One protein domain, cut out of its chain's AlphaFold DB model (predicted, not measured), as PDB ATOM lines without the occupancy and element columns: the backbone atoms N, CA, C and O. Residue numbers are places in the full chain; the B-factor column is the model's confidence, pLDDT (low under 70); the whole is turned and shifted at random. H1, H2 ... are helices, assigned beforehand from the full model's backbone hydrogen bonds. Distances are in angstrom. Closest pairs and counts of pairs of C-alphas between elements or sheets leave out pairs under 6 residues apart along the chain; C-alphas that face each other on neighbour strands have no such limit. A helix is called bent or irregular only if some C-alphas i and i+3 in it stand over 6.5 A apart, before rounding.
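This is residues 165 to 281 of the 282 residues of an uncharacterized protein of bacterium (UniProt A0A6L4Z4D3). A long helix, H3, runs through the middle of a compact, elongated all-helix body, with the other helices packed round it: H1 antiparallel beside it, H2 and H4 crossing it steeply, H5 along another side. The tiny H6 sits at its last residues. The printed part has 117 residues with six named helices, H1 to H6 in order, and no named strand; the radius of gyration of the C-alphas is 14.3 A and the spans are 42 by 26 by 25 A.

H1, residues 166 to 180, begins at C-alpha 166 (46.631, 39.509, -60.863) and is 22.7 A long; it is irregular, only just, with C-alphas 177 and 180 6.54 A apart. H2, residues 183 to 192, is irregular, with C-alphas 184 and 187 7.3 A apart. H3 is residues 200 to 221, 31.3 A; H4 228 to 245, 25.2 A; H5 262 to 273, 16.8 A. H6, residues 276 to 279, ends at C-alpha 279 (30.373, 23.976, -58.036).

H3 is the hub, touching five helices. H1 touches it at a shallow tilt of 17 degrees, opposite ways; the closest C-alphas, of His 180 and Ser 209, are 5.0 A apart. H2 touches H3 residues 206 to 209 alone, at a steep tilt of 55 degrees; closest are the C-alphas of Leu 190 and Ile 206, 6.9 A. H4 touches H3 at a steep 48 degrees, C-alphas 220 and 231 closest at 6.3 A. H5 touches H3 at a shallow 29 degrees, C-alphas 221 and 272 closest at 6.6 A. H6 only just touches H3, with 3 pairs of C-alphas within 8 A, C-alphas 221 and 277 closest at 5.8 A. H1 and H5 are apart. Every O i to N i+4 pair is within hydrogen-bond range in H3, H4 and H5, against 10 of 11 in H1 and 4 of 6 in H2; H6 is too short for one.

The C-alphas of Asp 165 and Glu 197, the farthest apart, are 43.6 A apart. The printed part has no cut. The link from H4 to H5, residues 246 to 261, is long. Mean pLDDT of the printed part is 75.0; 34 residues are under 70, among them 246 to 266.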
ATOM      1  N   ASP A 165      45.488  44.229 -60.228       89.94
ATOM      2  CA  ASP A 165      45.976  43.259 -61.205       89.94
ATOM      3  C   ASP A 165      46.266  41.899 -60.553       89.94
ATOM      4  O   ASP A 165      46.216  41.756 -59.333       89.94
ATOM      5  N   SER A 166      46.557  40.881 -61.369       86.50
ATOM      6  CA  SER A 166      46.631  39.509 -60.863       86.50
ATOM      7  C   SER A 166      47.723  39.274 -59.825       86.50
ATOM      8  O   SER A 166      47.526  38.472 -58.916       86.50
ATOM      9  N   GLN A 167      48.871  39.937 -59.965       89.25
ATOM     10  CA  GLN A 167      49.975  39.749 -59.030       89.25
ATOM     11  C   GLN A 167      49.700  40.511 -57.734       89.25
ATOM     12  O   GLN A 167      49.874  39.970 -56.645       89.25
ATOM     13  N   GLU A 168      49.248  41.761 -57.842       91.81
ATOM     14  CA  GLU A 168      48.924  42.568 -56.671       91.81
ATOM     15  C   GLU A 168      47.732  42.002 -55.888       91.81
ATOM     16  O   GLU A 168      47.721  42.094 -54.661       91.81
ATOM     17  N   ALA A 169      46.741  41.419 -56.569       92.56
ATOM     18  CA  ALA A 169      45.584  40.790 -55.939       92.56
ATOM     19  C   ALA A 169      45.977  39.552 -55.127       92.56
ATOM     20  O   ALA A 169      45.524  39.420 -53.990       92.56
ATOM     21  N   ASP A 170      46.840  38.686 -55.674       92.75
ATOM     22  CA  ASP A 170      47.367  37.520 -54.959       92.75
ATOM     23  C   ASP A 170      48.096  37.949 -53.685       92.75
ATOM     24  O   ASP A 170      47.732  37.515 -52.595       92.75
ATOM     25  N   GLU A 171      49.058  38.869 -53.799       92.75
ATOM     26  CA  GLU A 171      49.816  39.371 -52.647       92.75
ATOM     27  C   GLU A 171      48.898  40.021 -51.595       92.75
ATOM     28  O   GLU A 171      49.090  39.847 -50.391       92.75
ATOM     29  N   PHE A 172      47.881  40.765 -52.036       94.12
ATOM     30  CA  PHE A 172      46.929  41.427 -51.146       94.12
ATOM     31  C   PHE A 172      46.034  40.429 -50.400       94.12
ATOM     32  O   PHE A 172      45.815  40.576 -49.197       94.12
ATOM     33  N   ILE A 173      45.536  39.395 -51.082       92.81
ATOM     34  CA  ILE A 173      44.696  38.356 -50.473       92.81
ATOM     35  C   ILE A 173      45.526  37.434 -49.581       92.81
ATOM     36  O   ILE A 173      45.067  37.051 -48.508       92.81
ATOM     37  N   GLU A 174      46.759  37.115 -49.963       92.00
ATOM     38  CA  GLU A 174      47.680  36.403 -49.082       92.00
ATOM     39  C   GLU A 174      47.948  37.192 -47.802       92.00
ATOM     40  O   GLU A 174      47.946  36.603 -46.724       92.00
ATOM     41  N   GLN A 175      48.108  38.515 -47.886       91.44
ATOM     42  CA  GLN A 175      48.256  39.350 -46.696       91.44
ATOM     43  C   GLN A 175      46.996  39.331 -45.819       91.44
ATOM     44  O   GLN A 175      47.123  39.210 -44.601       91.44
ATOM     45  N   ILE A 176      45.792  39.390 -46.409       91.31
ATOM     46  CA  ILE A 176      44.523  39.222 -45.672       91.31
ATOM     47  C   ILE A 176      44.550  37.906 -44.892       91.31
ATOM     48  O   ILE A 176      44.399  37.906 -43.676       91.31
ATOM     49  N   LEU A 177      44.819  36.792 -45.577       89.12
ATOM     50  CA  LEU A 177      44.843  35.470 -44.955       89.12
ATOM     51  C   LEU A 177      45.943  35.367 -43.886       89.12
ATOM     52  O   LEU A 177      45.729  34.799 -42.827       89.12
ATOM     53  N   ASN A 178      47.119  35.941 -44.103       87.56
ATOM     54  CA  ASN A 178      48.220  35.817 -43.146       87.56
ATOM     55  C   ASN A 178      48.083  36.737 -41.919       87.56
ATOM     56  O   ASN A 178      48.873  36.590 -40.984       87.56
ATOM     57  N   THR A 179      47.121  37.670 -41.899       83.50
ATOM     58  CA  THR A 179      46.969  38.620 -40.784       83.50
ATOM     59  C   THR A 179      46.428  37.927 -39.534       83.50
ATOM     60  O   THR A 179      47.091  37.953 -38.495       83.50
ATOM     61  N   HIS A 180      45.272  37.257 -39.624       78.62
ATOM     62  CA  HIS A 180      44.715  36.502 -38.494       78.62
ATOM     63  C   HIS A 180      44.665  34.993 -38.756       78.62
ATOM     64  O   HIS A 180      44.845  34.203 -37.824       78.62
ATOM     65  N   LEU A 181      44.487  34.569 -40.012       75.12
ATOM     66  CA  LEU A 181      44.299  33.161 -40.353       75.12
ATOM     67  C   LEU A 181      45.631  32.389 -40.397       75.12
ATOM     68  O   LEU A 181      46.307  32.240 -41.415       75.12
ATOM     69  N   LYS A 182      45.963  31.770 -39.265       73.81
ATOM     70  CA  LYS A 182      47.002  30.736 -39.186       73.81
ATOM     71  C   LYS A 182      46.402  29.379 -39.545       73.81
ATOM     72  O   LYS A 182      45.942  28.663 -38.657       73.81
ATOM     73  N   PHE A 183      46.403  29.038 -40.838       66.94
ATOM     74  CA  PHE A 183      45.805  27.803 -41.378       66.94
ATOM     75  C   PHE A 183      46.115  26.543 -40.560       66.94
ATOM     76  O   PHE A 183      45.205  25.748 -40.325       66.94
ATOM     77  N   ASP A 184      47.362  26.397 -40.105       68.69
ATOM     78  CA  ASP A 184      47.829  25.216 -39.373       68.69
ATOM     79  C   ASP A 184      47.047  24.977 -38.076       68.69
ATOM     80  O   ASP A 184      46.752  23.836 -37.749       68.69
ATOM     81  N   ASN A 185      46.637  26.046 -37.387       73.94
ATOM     82  CA  ASN A 185      45.980  25.956 -36.080       73.94
ATOM     83  C   ASN A 185      44.508  26.383 -36.125       73.94
ATOM     84  O   ASN A 185      43.787  26.209 -35.148       73.94
ATOM     85  N   PHE A 186      44.047  26.981 -37.228       79.88
ATOM     86  CA  PHE A 186      42.697  27.532 -37.331       79.88
ATOM     87  C   PHE A 186      41.618  26.462 -37.141       79.88
ATOM     88  O   PHE A 186      40.699  26.648 -36.349       79.88
ATOM     89  N   PHE A 187      41.747  25.330 -37.833       78.88
ATOM     90  CA  PHE A 187      40.761  24.252 -37.750       78.88
ATOM     91  C   PHE A 187      40.822  23.505 -36.415       78.88
ATOM     92  O   PHE A 187      39.779  23.111 -35.906       78.88
ATOM     93  N   ASP A 188      42.009  23.387 -35.817       79.44
ATOM     94  CA  ASP A 188      42.170  22.807 -34.482       79.44
ATOM     95  C   ASP A 188      41.504  23.704 -33.426       79.44
ATOM     96  O   ASP A 188      40.687  23.241 -32.633       79.44
ATOM     97  N   ASN A 189      41.743  25.019 -33.494       75.75
ATOM     98  CA  ASN A 189      41.076  26.012 -32.648       75.75
ATOM     99  C   ASN A 189      39.550  26.004 -32.836       75.75
ATOM    100  O   ASN A 189      38.800  26.151 -31.871       75.75
ATOM    101  N   LEU A 190      39.083  25.829 -34.075       75.69
ATOM    102  CA  LEU A 190      37.662  25.729 -34.385       75.69
ATOM    103  C   LEU A 190      37.056  24.437 -33.808       75.69
ATOM    104  O   LEU A 190      35.962  24.474 -33.256       75.69
ATOM    105  N   ALA A 191      37.765  23.308 -33.861       74.56
ATOM    106  CA  ALA A 191      37.323  22.059 -33.242       74.56
ATOM    107  C   ALA A 191      37.267  22.157 -31.705       74.56
ATOM    108  O   ALA A 191      36.357  21.601 -31.088       74.56
ATOM    109  N   GLU A 192      38.179  22.906 -31.079       70.12
ATOM    110  CA  GLU A 192      38.165  23.164 -29.632       70.12
ATOM    111  C   GLU A 192      36.933  23.965 -29.168       70.12
ATOM    112  O   GLU A 192      36.467  23.746 -28.045       70.12
ATOM    113  N   LEU A 193      36.318  24.795 -30.031       68.44
ATOM    114  CA  LEU A 193      35.017  25.432 -29.738       68.44
ATOM    115  C   LEU A 193      33.912  24.411 -29.437       68.44
ATOM    116  O   LEU A 193      32.952  24.749 -28.745       68.44
ATOM    117  N   LYS A 194      34.031  23.159 -29.906       63.53
ATOM    118  CA  LYS A 194      33.063  22.090 -29.599       63.53
ATOM    119  C   LYS A 194      33.114  21.656 -28.128       63.53
ATOM    120  O   LYS A 194      32.158  21.041 -27.664       63.53
ATOM    121  N   GLN A 195      34.223  21.899 -27.420       59.75
ATOM    122  CA  GLN A 195      34.561  21.162 -26.194       59.75
ATOM    123  C   GLN A 195      34.758  22.028 -24.939       59.75
ATOM    124  O   GLN A 195      34.759  21.467 -23.844       59.75
ATOM    125  N   ALA A 196      34.902  23.355 -25.046       55.66
ATOM    126  CA  ALA A 196      35.294  24.198 -23.909       55.66
ATOM    127  C   ALA A 196      34.526  25.532 -23.794       55.66
ATOM    128  O   ALA A 196      34.133  26.129 -24.794       55.66
ATOM    129  N   GLU A 197      34.395  26.036 -22.558       61.00
ATOM    130  CA  GLU A 197      34.242  27.474 -22.288       61.00
ATOM    131  C   GLU A 197      35.561  28.158 -22.676       61.00
ATOM    132  O   GLU A 197      36.520  28.184 -21.905       61.00
ATOM    133  N   LEU A 198      35.645  28.637 -23.914       65.44
ATOM    134  CA  LEU A 198      36.790  29.411 -24.382       65.44
ATOM    135  C   LEU A 198      36.757  30.821 -23.799       65.44
ATOM    136  O   LEU A 198      35.690  31.412 -23.613       65.44
ATOM    137  N   ASP A 199      37.941  31.368 -23.536       73.19
ATOM    138  CA  ASP A 199      38.061  32.777 -23.193       73.19
ATOM    139  C   ASP A 199      37.686  33.675 -24.385       73.19
ATOM    140  O   ASP A 199      37.670  33.269 -25.553       73.19
ATOM    141  N   LYS A 200      37.343  34.926 -24.071       74.00
ATOM    142  CA  LYS A 200      36.882  35.911 -25.056       74.00
ATOM    143  C   LYS A 200      37.925  36.170 -26.152       74.00
ATOM    144  O   LYS A 200      37.558  36.325 -27.313       74.00
ATOM    145  N   GLU A 201      39.208  36.190 -25.795       78.31
ATOM    146  CA  GLU A 201      40.305  36.519 -26.710       78.31
ATOM    147  C   GLU A 201      40.474  35.454 -27.799       78.31
ATOM    148  O   GLU A 201      40.597  35.776 -28.984       78.31
ATOM    149  N   LYS A 202      40.409  34.171 -27.434       77.12
ATOM    150  CA  LYS A 202      40.516  33.075 -28.398       77.12
ATOM    151  C   LYS A 202      39.301  33.001 -29.322       77.12
ATOM    152  O   LYS A 202      39.461  32.724 -30.510       77.12
ATOM    153  N   VAL A 203      38.102  33.306 -28.816       76.56
ATOM    154  CA  VAL A 203      36.894  33.429 -29.652       76.56
ATOM    155  C   VAL A 203      37.053  34.554 -30.678       76.56
ATOM    156  O   VAL A 203      36.781  34.337 -31.858       76.56
ATOM    157  N   GLU A 204      37.540  35.727 -30.268       77.19
ATOM    158  CA  GLU A 204      37.789  36.855 -31.176       77.19
ATOM    159  C   GLU A 204      38.809  36.506 -32.269       77.19
ATOM    160  O   GLU A 204      38.561  36.767 -33.444       77.19
ATOM    161  N   GLN A 205      39.914  35.835 -31.928       80.62
ATOM    162  CA  GLN A 205      40.911  35.396 -32.916       80.62
ATOM    163  C   GLN A 205      40.333  34.433 -33.966       80.62
ATOM    164  O   GLN A 205      40.642  34.548 -35.158       80.62
ATOM    165  N   ILE A 206      39.482  33.489 -33.545       79.50
ATOM    166  CA  ILE A 206      38.800  32.567 -34.464       79.50
ATOM    167  C   ILE A 206      37.833  33.338 -35.365       79.50
ATOM    168  O   ILE A 206      37.791  33.084 -36.569       79.50
ATOM    169  N   LEU A 207      37.089  34.299 -34.812       78.75
ATOM    170  CA  LEU A 207      36.175  35.139 -35.583       78.75
ATOM    171  C   LEU A 207      36.913  35.977 -36.632       78.75
ATOM    172  O   LEU A 207      36.500  35.970 -37.787       78.75
ATOM    173  N   PHE A 208      38.027  36.628 -36.292       83.06
ATOM    174  CA  PHE A 208      38.818  37.364 -37.286       83.06
ATOM    175  C   PHE A 208      39.355  36.445 -38.389       83.06
ATOM    176  O   PHE A 208      39.230  36.757 -39.569       83.06
ATOM    177  N   SER A 209      39.839  35.255 -38.026       86.06
ATOM    178  CA  SER A 209      40.296  34.251 -38.996       86.06
ATOM    179  C   SER A 209      39.177  33.780 -39.940       86.06
ATOM    180  O   SER A 209      39.402  33.610 -41.140       86.06
ATOM    181  N   LEU A 210      37.958  33.588 -39.418       83.25
ATOM    182  CA  LEU A 210      36.770  33.261 -40.216       83.25
ATOM    183  C   LEU A 210      36.455  34.369 -41.219       83.25
ATOM    184  O   LEU A 210      36.112  34.091 -42.365       83.25
ATOM    185  N   VAL A 211      36.567  35.620 -40.789       83.12
ATOM    186  CA  VAL A 211      36.257  36.792 -41.608       83.12
ATOM    187  C   VAL A 211      37.266  36.972 -42.724       83.12
ATOM    188  O   VAL A 211      36.850  37.165 -43.863       83.12
ATOM    189  N   ASP A 212      38.556  36.820 -42.433       89.00
ATOM    190  CA  ASP A 212      39.615  36.842 -43.444       89.00
ATOM    191  C   ASP A 212      39.376  35.757 -44.509       89.00
ATOM    192  O   ASP A 212      39.461  36.022 -45.713       89.00
ATOM    193  N   LEU A 213      39.003  34.542 -44.080       88.81
ATOM    194  CA  LEU A 213      38.704  33.431 -44.985       88.81
ATOM    195  C   LEU A 213      37.445  33.684 -45.830       88.81
ATOM    196  O   LEU A 213      37.456  33.429 -47.035       88.81
ATOM    197  N   LEU A 214      36.369  34.202 -45.232       86.94
ATOM    198  CA  LEU A 214      35.147  34.557 -45.959       86.94
ATOM    199  C   LEU A 214      35.395  35.695 -46.952       86.94
ATOM    200  O   LEU A 214      34.933  35.618 -48.089       86.94
ATOM    201  N   LEU A 215      36.153  36.720 -46.557       87.94
ATOM    202  CA  LEU A 215      36.550  37.833 -47.416       87.94
ATOM    203  C   LEU A 215      37.314  37.328 -48.648       87.94
ATOM    204  O   LEU A 215      36.951  37.657 -49.779       87.94
ATOM    205  N   ALA A 216      38.317  36.471 -48.441       89.81
ATOM    206  CA  ALA A 216      39.056  35.830 -49.524       89.81
ATOM    207  C   ALA A 216      38.148  34.944 -50.397       89.81
ATOM    208  O   ALA A 216      38.249  34.958 -51.625       89.81
ATOM    209  N   GLY A 217      37.206  34.224 -49.782       85.75
ATOM    210  CA  GLY A 217      36.175  33.462 -50.481       85.75
ATOM    211  C   GLY A 217      35.333  34.330 -51.413       85.75
ATOM    212  O   GLY A 217      35.150  33.990 -52.583       85.75
ATOM    213  N   TYR A 218      34.862  35.488 -50.945       85.38
ATOM    214  CA  TYR A 218      34.118  36.430 -51.784       85.38
ATOM    215  C   TYR A 218      34.949  36.930 -52.969       85.38
ATOM    216  O   TYR A 218      34.407  37.060 -54.069       85.38
ATOM    217  N   CYS A 219      36.257  37.146 -52.790       87.00
ATOM    218  CA  CYS A 219      37.158  37.481 -53.897       87.00
ATOM    219  C   CYS A 219      37.203  36.368 -54.960       87.00
ATOM    220  O   CYS A 219      37.176  36.676 -56.154       87.00
ATOM    221  N   VAL A 220      37.198  35.092 -54.546       84.06
ATOM    222  CA  VAL A 220      37.099  33.930 -55.451       84.06
ATOM    223  C   VAL A 220      35.761  33.918 -56.197       84.06
ATOM    224  O   VAL A 220      35.732  33.698 -57.409       84.06
ATOM    225  N   LYS A 221      34.650  34.153 -55.485       82.31
ATOM    226  CA  LYS A 221      33.289  34.159 -56.053       82.31
ATOM    227  C   LYS A 221      33.111  35.225 -57.137       82.31
ATOM    228  O   LYS A 221      32.411  34.986 -58.115       82.31
ATOM    229  N   GLU A 222      33.736  36.387 -56.973       81.44
ATOM    230  CA  GLU A 222      33.623  37.533 -57.892       81.44
ATOM    231  C   GLU A 222      34.666  37.526 -59.014       81.44
ATOM    232  O   GLU A 222      34.907  38.554 -59.656       81.44
ATOM    233  N   ASP A 223      35.268  36.355 -59.244       76.81
ATOM    234  CA  ASP A 223      36.253  36.105 -60.295       76.81
ATOM    235  C   ASP A 223      37.359  37.171 -60.294       76.81
ATOM    236  O   ASP A 223      37.742  37.731 -61.322       76.81
ATOM    237  N   THR A 224      37.826  37.524 -59.090       80.00
ATOM    238  CA  THR A 224      39.022  38.355 -58.938       80.00
ATOM    239  C   THR A 224      40.179  37.659 -59.645       80.00
ATOM    240  O   THR A 224      40.280  36.433 -59.606       80.00
ATOM    241  N   PHE A 225      41.049  38.432 -60.294       83.50
ATOM    242  CA  PHE A 225      42.230  37.904 -60.965       83.50
ATOM    243  C   PHE A 225      43.217  37.355 -59.928       83.50
ATOM    244  O   PHE A 225      44.125  38.052 -59.514       83.50
ATOM    245  N   ILE A 226      43.020  36.123 -59.471       84.69
ATOM    246  CA  ILE A 226      43.914  35.437 -58.533       84.69
ATOM    247  C   ILE A 226      44.444  34.152 -59.153       84.69
ATOM    248  O   ILE A 226      43.795  33.547 -60.015       84.69
ATOM    249  N   SER A 227      45.621  33.709 -58.716       87.81
ATOM    250  CA  SER A 227      46.200  32.453 -59.184       87.81
ATOM    251  C   SER A 227      45.322  31.251 -58.834       87.81
ATOM    252  O   SER A 227      44.657  31.190 -57.797       87.81
ATOM    253  N   LEU A 228      45.366  30.229 -59.696       85.69
ATOM    254  CA  LEU A 228      44.657  28.965 -59.469       85.69
ATOM    255  C   LEU A 228      45.091  28.282 -58.166       85.69
ATOM    256  O   LEU A 228      44.263  27.671 -57.495       85.69
ATOM    257  N   SER A 229      46.365  28.413 -57.786       87.62
ATOM    258  CA  SER A 229      46.893  27.894 -56.521       87.62
ATOM    259  C   SER A 229      46.237  28.552 -55.313       87.62
ATOM    260  O   SER A 229      45.794  27.849 -54.405       87.62
ATOM    261  N   LEU A 230      46.139  29.886 -55.304       87.25
ATOM    262  CA  LEU A 230      45.521  30.615 -54.201       87.25
ATOM    263  C   LEU A 230      44.013  30.349 -54.150       87.25
ATOM    264  O   LEU A 230      43.469  30.083 -53.079       87.25
ATOM    265  N   LYS A 231      43.358  30.320 -55.316       86.00
ATOM    266  CA  LYS A 231      41.946  29.950 -55.448       86.00
ATOM    267  C   LYS A 231      41.663  28.568 -54.859       86.00
ATOM    268  O   LYS A 231      40.789  28.465 -54.005       86.00
ATOM    269  N   SER A 232      42.429  27.541 -55.239       84.00
ATOM    270  CA  SER A 232      42.283  26.182 -54.692       84.00
ATOM    271  C   SER A 232      42.465  26.168 -53.177       84.00
ATOM    272  O   SER A 232      41.627  25.627 -52.469       84.00
ATOM    273  N   LYS A 233      43.505  26.837 -52.660       87.69
ATOM    274  CA  LYS A 233      43.773  26.909 -51.215       87.69
ATOM    275  C   LYS A 233      42.597  27.507 -50.436       87.69
ATOM    276  O   LYS A 233      42.228  26.988 -49.385       87.69
ATOM    277  N   ILE A 234      42.015  28.595 -50.943       86.94
ATOM    278  CA  ILE A 234      40.841  29.236 -50.337       86.94
ATOM    279  C   ILE A 234      39.632  28.296 -50.408       86.94
ATOM    280  O   ILE A 234      38.940  28.117 -49.407       86.94
ATOM    281  N   GLN A 235      39.397  27.661 -51.560       85.12
ATOM    282  CA  GLN A 235      38.292  26.721 -51.756       85.12
ATOM    283  C   GLN A 235      38.371  25.524 -50.804       85.12
ATOM    284  O   GLN A 235      37.404  25.247 -50.095       85.12
ATOM    285  N   ASP A 236      39.532  24.876 -50.715       84.75
ATOM    286  CA  ASP A 236      39.772  23.740 -49.824       84.75
ATOM    287  C   ASP A 236      39.529  24.121 -48.358       84.75
ATOM    288  O   ASP A 236      38.904  23.379 -47.596       84.75
ATOM    289  N   ALA A 237      39.976  25.313 -47.961       86.69
ATOM    290  CA  ALA A 237      39.774  25.820 -46.614       86.69
ATOM    291  C   ALA A 237      38.303  26.107 -46.292       86.69
ATOM    292  O   ALA A 237      37.861  25.822 -45.182       86.69
ATOM    293  N   LEU A 238      37.534  26.630 -47.245       83.56
ATOM    294  CA  LEU A 238      36.100  26.872 -47.078       83.56
ATOM    295  C   LEU A 238      35.302  25.569 -47.012       83.56
ATOM    296  O   LEU A 238      34.398  25.455 -46.189       83.56
ATOM    297  N   VAL A 239      35.664  24.567 -47.819       80.62
ATOM    298  CA  VAL A 239      35.073  23.222 -47.741       80.62
ATOM    299  C   VAL A 239      35.390  22.581 -46.392       80.62
ATOM    300  O   VAL A 239      34.501  22.036 -45.738       80.62
ATOM    301  N   LYS A 240      36.640  22.681 -45.925       84.19
ATOM    302  CA  LYS A 240      37.019  22.190 -44.596       84.19
ATOM    303  C   LYS A 240      36.267  22.935 -43.489       84.19
ATOM    304  O   LYS A 240      35.779  22.294 -42.562       84.19
ATOM    305  N   LEU A 241      36.120  24.257 -43.607       84.19
ATOM    306  CA  LEU A 241      35.360  25.075 -42.661       84.19
ATOM    307  C   LEU A 241      33.899  24.634 -42.602       84.19
ATOM    308  O   LEU A 241      33.365  24.474 -41.511       84.19
ATOM    309  N   TRP A 242      33.272  24.423 -43.758       80.19
ATOM    310  CA  TRP A 242      31.911  23.912 -43.849       80.19
ATOM    311  C   TRP A 242      31.775  22.576 -43.121       80.19
ATOM    312  O   TRP A 242      30.951  22.448 -42.220       80.19
ATOM    313  N   ASN A 243      32.629  21.605 -43.443       79.94
ATOM    314  CA  ASN A 243      32.567  20.287 -42.815       79.94
ATOM    315  C   ASN A 243      32.714  20.369 -41.292       79.94
ATOM    316  O   ASN A 243      31.969  19.710 -40.573       79.94
ATOM    317  N   GLU A 244      33.609  21.220 -40.789       78.31
ATOM    318  CA  GLU A 244      33.723  21.420 -39.348       78.31
ATOM    319  C   GLU A 244      32.493  22.121 -38.756       78.31
ATOM    320  O   GLU A 244      31.962  21.641 -37.758       78.31
ATOM    321  N   MET A 245      32.012  23.212 -39.370       72.44
ATOM    322  CA  MET A 245      30.888  24.034 -38.895       72.44
ATOM    323  C   MET A 245      29.573  23.274 -38.764       72.44
ATOM    324  O   MET A 245      28.843  23.506 -37.801       72.44
ATOM    325  N   PHE A 246      29.261  22.376 -39.697       68.19
ATOM    326  CA  PHE A 246      28.010  21.614 -39.651       68.19
ATOM    327  C   PHE A 246      28.012  20.515 -38.575       68.19
ATOM    328  O   PHE A 246      26.939  20.035 -38.212       68.19
ATOM    329  N   ASP A 247      29.176  20.242 -37.975       63.16
ATOM    330  CA  ASP A 247      29.346  19.423 -36.772       63.16
ATOM    331  C   ASP A 247      29.588  20.260 -35.487       63.16
ATOM    332  O   ASP A 247      29.745  19.687 -34.404       63.16
ATOM    333  N   ILE A 248      29.635  21.605 -35.552       55.81
ATOM    334  CA  ILE A 248      29.786  22.498 -34.378       55.81
ATOM    335  C   ILE A 248      28.430  23.120 -34.008       55.81
ATOM    336  O   ILE A 248      27.839  23.845 -34.813       55.81
ATOM    337  N   PRO A 249      27.942  22.981 -32.762       52.38
ATOM    338  CA  PRO A 249      26.812  23.772 -32.293       52.38
ATOM    339  C   PRO A 249      27.237  25.233 -32.049       52.38
ATOM    340  O   PRO A 249      27.543  25.636 -30.933       52.38
ATOM    341  N   PHE A 250      27.189  26.071 -33.090       51.91
ATOM    342  CA  PHE A 250      27.524  27.510 -33.032       51.91
ATOM    343  C   PHE A 250      26.518  28.355 -32.207       51.91
ATOM    344  O   PHE A 250      26.603  29.578 -32.161       51.91
ATOM    345  N   GLN A 251      25.522  27.725 -31.570       49.34
ATOM    346  CA  GLN A 251      24.385  28.401 -30.926       49.34
ATOM    347  C   GLN A 251      24.738  29.097 -29.599       49.34
ATOM    348  O   GLN A 251      23.938  29.888 -29.111       49.34
ATOM    349  N   ASN A 252      25.921  28.828 -29.033       45.31
ATOM    350  CA  ASN A 252      26.298  29.264 -27.682       45.31
ATOM    351  C   ASN A 252      27.291  30.438 -27.644       45.31
ATOM    352  O   ASN A 252      27.658  30.887 -26.561       45.31
ATOM    353  N   ILE A 253      27.732  30.950 -28.797       49.53
ATOM    354  CA  ILE A 253      28.665  32.078 -28.838       49.53
ATOM    355  C   ILE A 253      27.858  33.376 -28.699       49.53
ATOM    356  O   ILE A 253      27.323  33.908 -29.672       49.53
ATOM    357  N   VAL A 254      27.728  33.867 -27.462       42.41
ATOM    358  CA  VAL A 254      27.193  35.206 -27.180       42.41
ATOM    359  C   VAL A 254      28.295  36.211 -27.475       42.41
ATOM    360  O   VAL A 254      29.230  36.395 -26.697       42.41
ATOM    361  N   ILE A 255      28.188  36.851 -28.632       47.28
ATOM    362  CA  ILE A 255      29.130  37.870 -29.068       47.28
ATOM    363  C   ILE A 255      28.746  39.181 -28.383       47.28
ATOM    364  O   ILE A 255      27.920  39.948 -28.872       47.28
ATOM    365  N   ALA A 256      29.307  39.408 -27.198       35.09
ATOM    366  CA  ALA A 256      29.209  40.691 -26.523       35.09
ATOM    367  C   ALA A 256      30.167  41.682 -27.207       35.09
ATOM    368  O   ALA A 256      31.384  41.498 -27.167       35.09
ATOM    369  N   ASP A 257      29.592  42.711 -27.828       40.12
ATOM    370  CA  ASP A 257      30.259  43.874 -28.435       40.12
ATOM    371  C   ASP A 257      30.970  43.689 -29.791       40.12
ATOM    372  O   ASP A 257      31.609  44.630 -30.258       40.12
ATOM    373  N   SER A 258      30.826  42.555 -30.488       45.78
ATOM    374  CA  SER A 258      31.313  42.426 -31.876       45.78
ATOM    375  C   SER A 258      30.148  42.246 -32.860       45.78
ATOM    376  O   SER A 258      29.234  41.461 -32.629       45.78
ATOM    377  N   TYR A 259      30.145  43.017 -33.949       50.88
ATOM    378  CA  TYR A 259      29.039  43.145 -34.918       50.88
ATOM    379  C   TYR A 259      28.744  41.873 -35.739       50.88
ATOM    380  O   TYR A 259      27.905  41.880 -36.640       50.88
ATOM    381  N   ILE A 260      29.432  40.773 -35.443       57.97
ATOM    382  CA  ILE A 260      29.357  39.517 -36.177       57.97
ATOM    383  C   ILE A 260      28.248  38.690 -35.569       57.97
ATOM    384  O   ILE A 260      28.343  38.267 -34.423       57.97
ATOM    385  N   THR A 261      27.191  38.430 -36.324       62.59
ATOM    386  CA  THR A 261      26.188  37.458 -35.897       62.59
ATOM    387  C   THR A 261      26.492  36.110 -36.533       62.59
ATOM    388  O   THR A 261      26.977  36.023 -37.663       62.59
ATOM    389  N   ARG A 262      26.175  35.033 -35.813       64.25
ATOM    390  CA  ARG A 262      26.199  33.665 -36.345       64.25
ATOM    391  C   ARG A 262      25.499  33.564 -37.704       64.25
ATOM    392  O   ARG A 262      26.021  32.931 -38.619       64.25
ATOM    393  N   ASP A 263      24.334  34.192 -37.821       65.31
ATOM    394  CA  ASP A 263      23.499  34.126 -39.021       65.31
ATOM    395  C   ASP A 263      24.179  34.793 -40.220       65.31
ATOM    396  O   ASP A 263      24.088  34.288 -41.337       65.31
ATOM    397  N   TYR A 264      24.937  35.870 -39.984       67.38
ATOM    398  CA  TYR A 264      25.736  36.516 -41.021       67.38
ATOM    399  C   TYR A 264      26.845  35.598 -41.553       67.38
ATOM    400  O   TYR A 264      27.000  35.475 -42.768       67.38
ATOM    401  N   ILE A 265      27.590  34.919 -40.671       68.50
ATOM    402  CA  ILE A 265      28.665  33.988 -41.067       68.50
ATOM    403  C   ILE A 265      28.090  32.815 -41.867       68.50
ATOM    404  O   ILE A 265      28.579  32.509 -42.952       68.50
ATOM    405  N   ILE A 266      27.038  32.173 -41.346       68.75
ATOM    406  CA  ILE A 266      26.418  31.008 -41.992       68.75
ATOM    407  C   ILE A 266      25.819  31.399 -43.344       68.75
ATOM    408  O   ILE A 266      26.066  30.711 -44.332       68.75
ATOM    409  N   GLY A 267      25.079  32.512 -43.407       73.12
ATOM    410  CA  GLY A 267      24.511  33.018 -44.657       73.12
ATOM    411  C   GLY A 267      25.589  33.335 -45.693       73.12
ATOM    412  O   GLY A 267      25.481  32.916 -46.841       73.12
ATOM    413  N   SER A 268      26.676  33.984 -45.271       74.62
ATOM    414  CA  SER A 268      27.801  34.306 -46.155       74.62
ATOM    415  C   SER A 268      28.487  33.057 -46.712       74.62
ATOM    416  O   SER A 268      28.836  33.014 -47.890       74.62
ATOM    417  N   LEU A 269      28.668  32.030 -45.877       74.81
ATOM    418  CA  LEU A 269      29.293  30.769 -46.273       74.81
ATOM    419  C   LEU A 269      28.405  29.968 -47.240       74.81
ATOM    420  O   LEU A 269      28.904  29.452 -48.240       74.81
ATOM    421  N   LEU A 270      27.096  29.907 -46.972       74.94
ATOM    422  CA  LEU A 270      26.095  29.301 -47.858       74.94
ATOM    423  C   LEU A 270      26.105  29.956 -49.242       74.94
ATOM    424  O   LEU A 270      26.315  29.280 -50.248       74.94
ATOM    425  N   ASP A 271      25.984  31.285 -49.276       78.50
ATOM    426  CA  ASP A 271      26.013  32.082 -50.505       78.50
ATOM    427  C   ASP A 271      27.276  31.839 -51.340       78.50
ATOM    428  O   ASP A 271      27.290  32.061 -52.560       78.50
ATOM    429  N   LEU A 272      28.378  31.480 -50.682       77.38
ATOM    430  CA  LEU A 272      29.654  31.230 -51.320       77.38
ATOM    431  C   LEU A 272      29.718  29.835 -51.949       77.38
ATOM    432  O   LEU A 272      30.058  29.711 -53.128       77.38
ATOM    433  N   LEU A 273      29.370  28.807 -51.176       75.00
ATOM    434  CA  LEU A 273      29.474  27.405 -51.587       75.00
ATOM    435  C   LEU A 273      28.418  27.018 -52.622       75.00
ATOM    436  O   LEU A 273      28.694  26.200 -53.492       75.00
ATOM    437  N   GLU A 274      27.245  27.653 -52.605       76.81
ATOM    438  CA  GLU A 274      26.217  27.447 -53.633       76.81
ATOM    439  C   GLU A 274      26.555  28.136 -54.971       76.81
ATOM    440  O   GLU A 274      25.871  27.932 -55.979       76.81
ATOM    441  N   SER A 275      27.617  28.949 -55.026       72.75
ATOM    442  CA  SER A 275      27.960  29.693 -56.236       72.75
ATOM    443  C   SER A 275      28.549  28.795 -57.344       72.75
ATOM    444  O   SER A 275      29.291  27.848 -57.066       72.75
ATOM    445  N   PRO A 276      28.302  29.107 -58.636       70.06
ATOM    446  CA  PRO A 276      28.845  28.333 -59.754       70.06
ATOM    447  C   PRO A 276      30.373  28.214 -59.724       70.06
ATOM    448  O   PRO A 276      30.908  27.179 -60.096       70.06
ATOM    449  N   ALA A 277      31.069  29.246 -59.232       67.75
ATOM    450  CA  ALA A 277      32.528  29.279 -59.127       67.75
ATOM    451  C   ALA A 277      33.106  28.187 -58.204       67.75
ATOM    452  O   ALA A 277      34.273  27.821 -58.358       67.75
ATOM    453  N   PHE A 278      32.304  27.682 -57.261       60.81
ATOM    454  CA  PHE A 278      32.661  26.591 -56.351       60.81
ATOM    455  C   PHE A 278      32.132  25.234 -56.836       60.81
ATOM    456  O   PHE A 278      32.816  24.227 -56.685       60.81
ATOM    457  N   ASN A 279      30.978  25.207 -57.511       56.81
ATOM    458  CA  ASN A 279      30.373  23.976 -58.036       56.81
ATOM    459  C   ASN A 279      31.045  23.423 -59.307       56.81
ATOM    460  O   ASN A 279      30.820  22.273 -59.668       56.81
ATOM    461  N   THR A 280      31.871  24.207 -60.006       50.97
ATOM    462  CA  THR A 280      32.595  23.745 -61.208       50.97
ATOM    463  C   THR A 280      33.899  22.993 -60.912       50.97
ATOM    464  O   THR A 280      34.625  22.671 -61.849       50.97
ATOM    465  N   ALA A 281      34.228  22.748 -59.638       42.78
ATOM    466  CA  ALA A 281      35.483  22.118 -59.215       42.78
ATOM    467  C   ALA A 281      35.344  20.658 -58.724       42.78
ATOM    468  O   ALA A 281      36.342  20.081 -58.295       42.78
TER     469      ALA A 281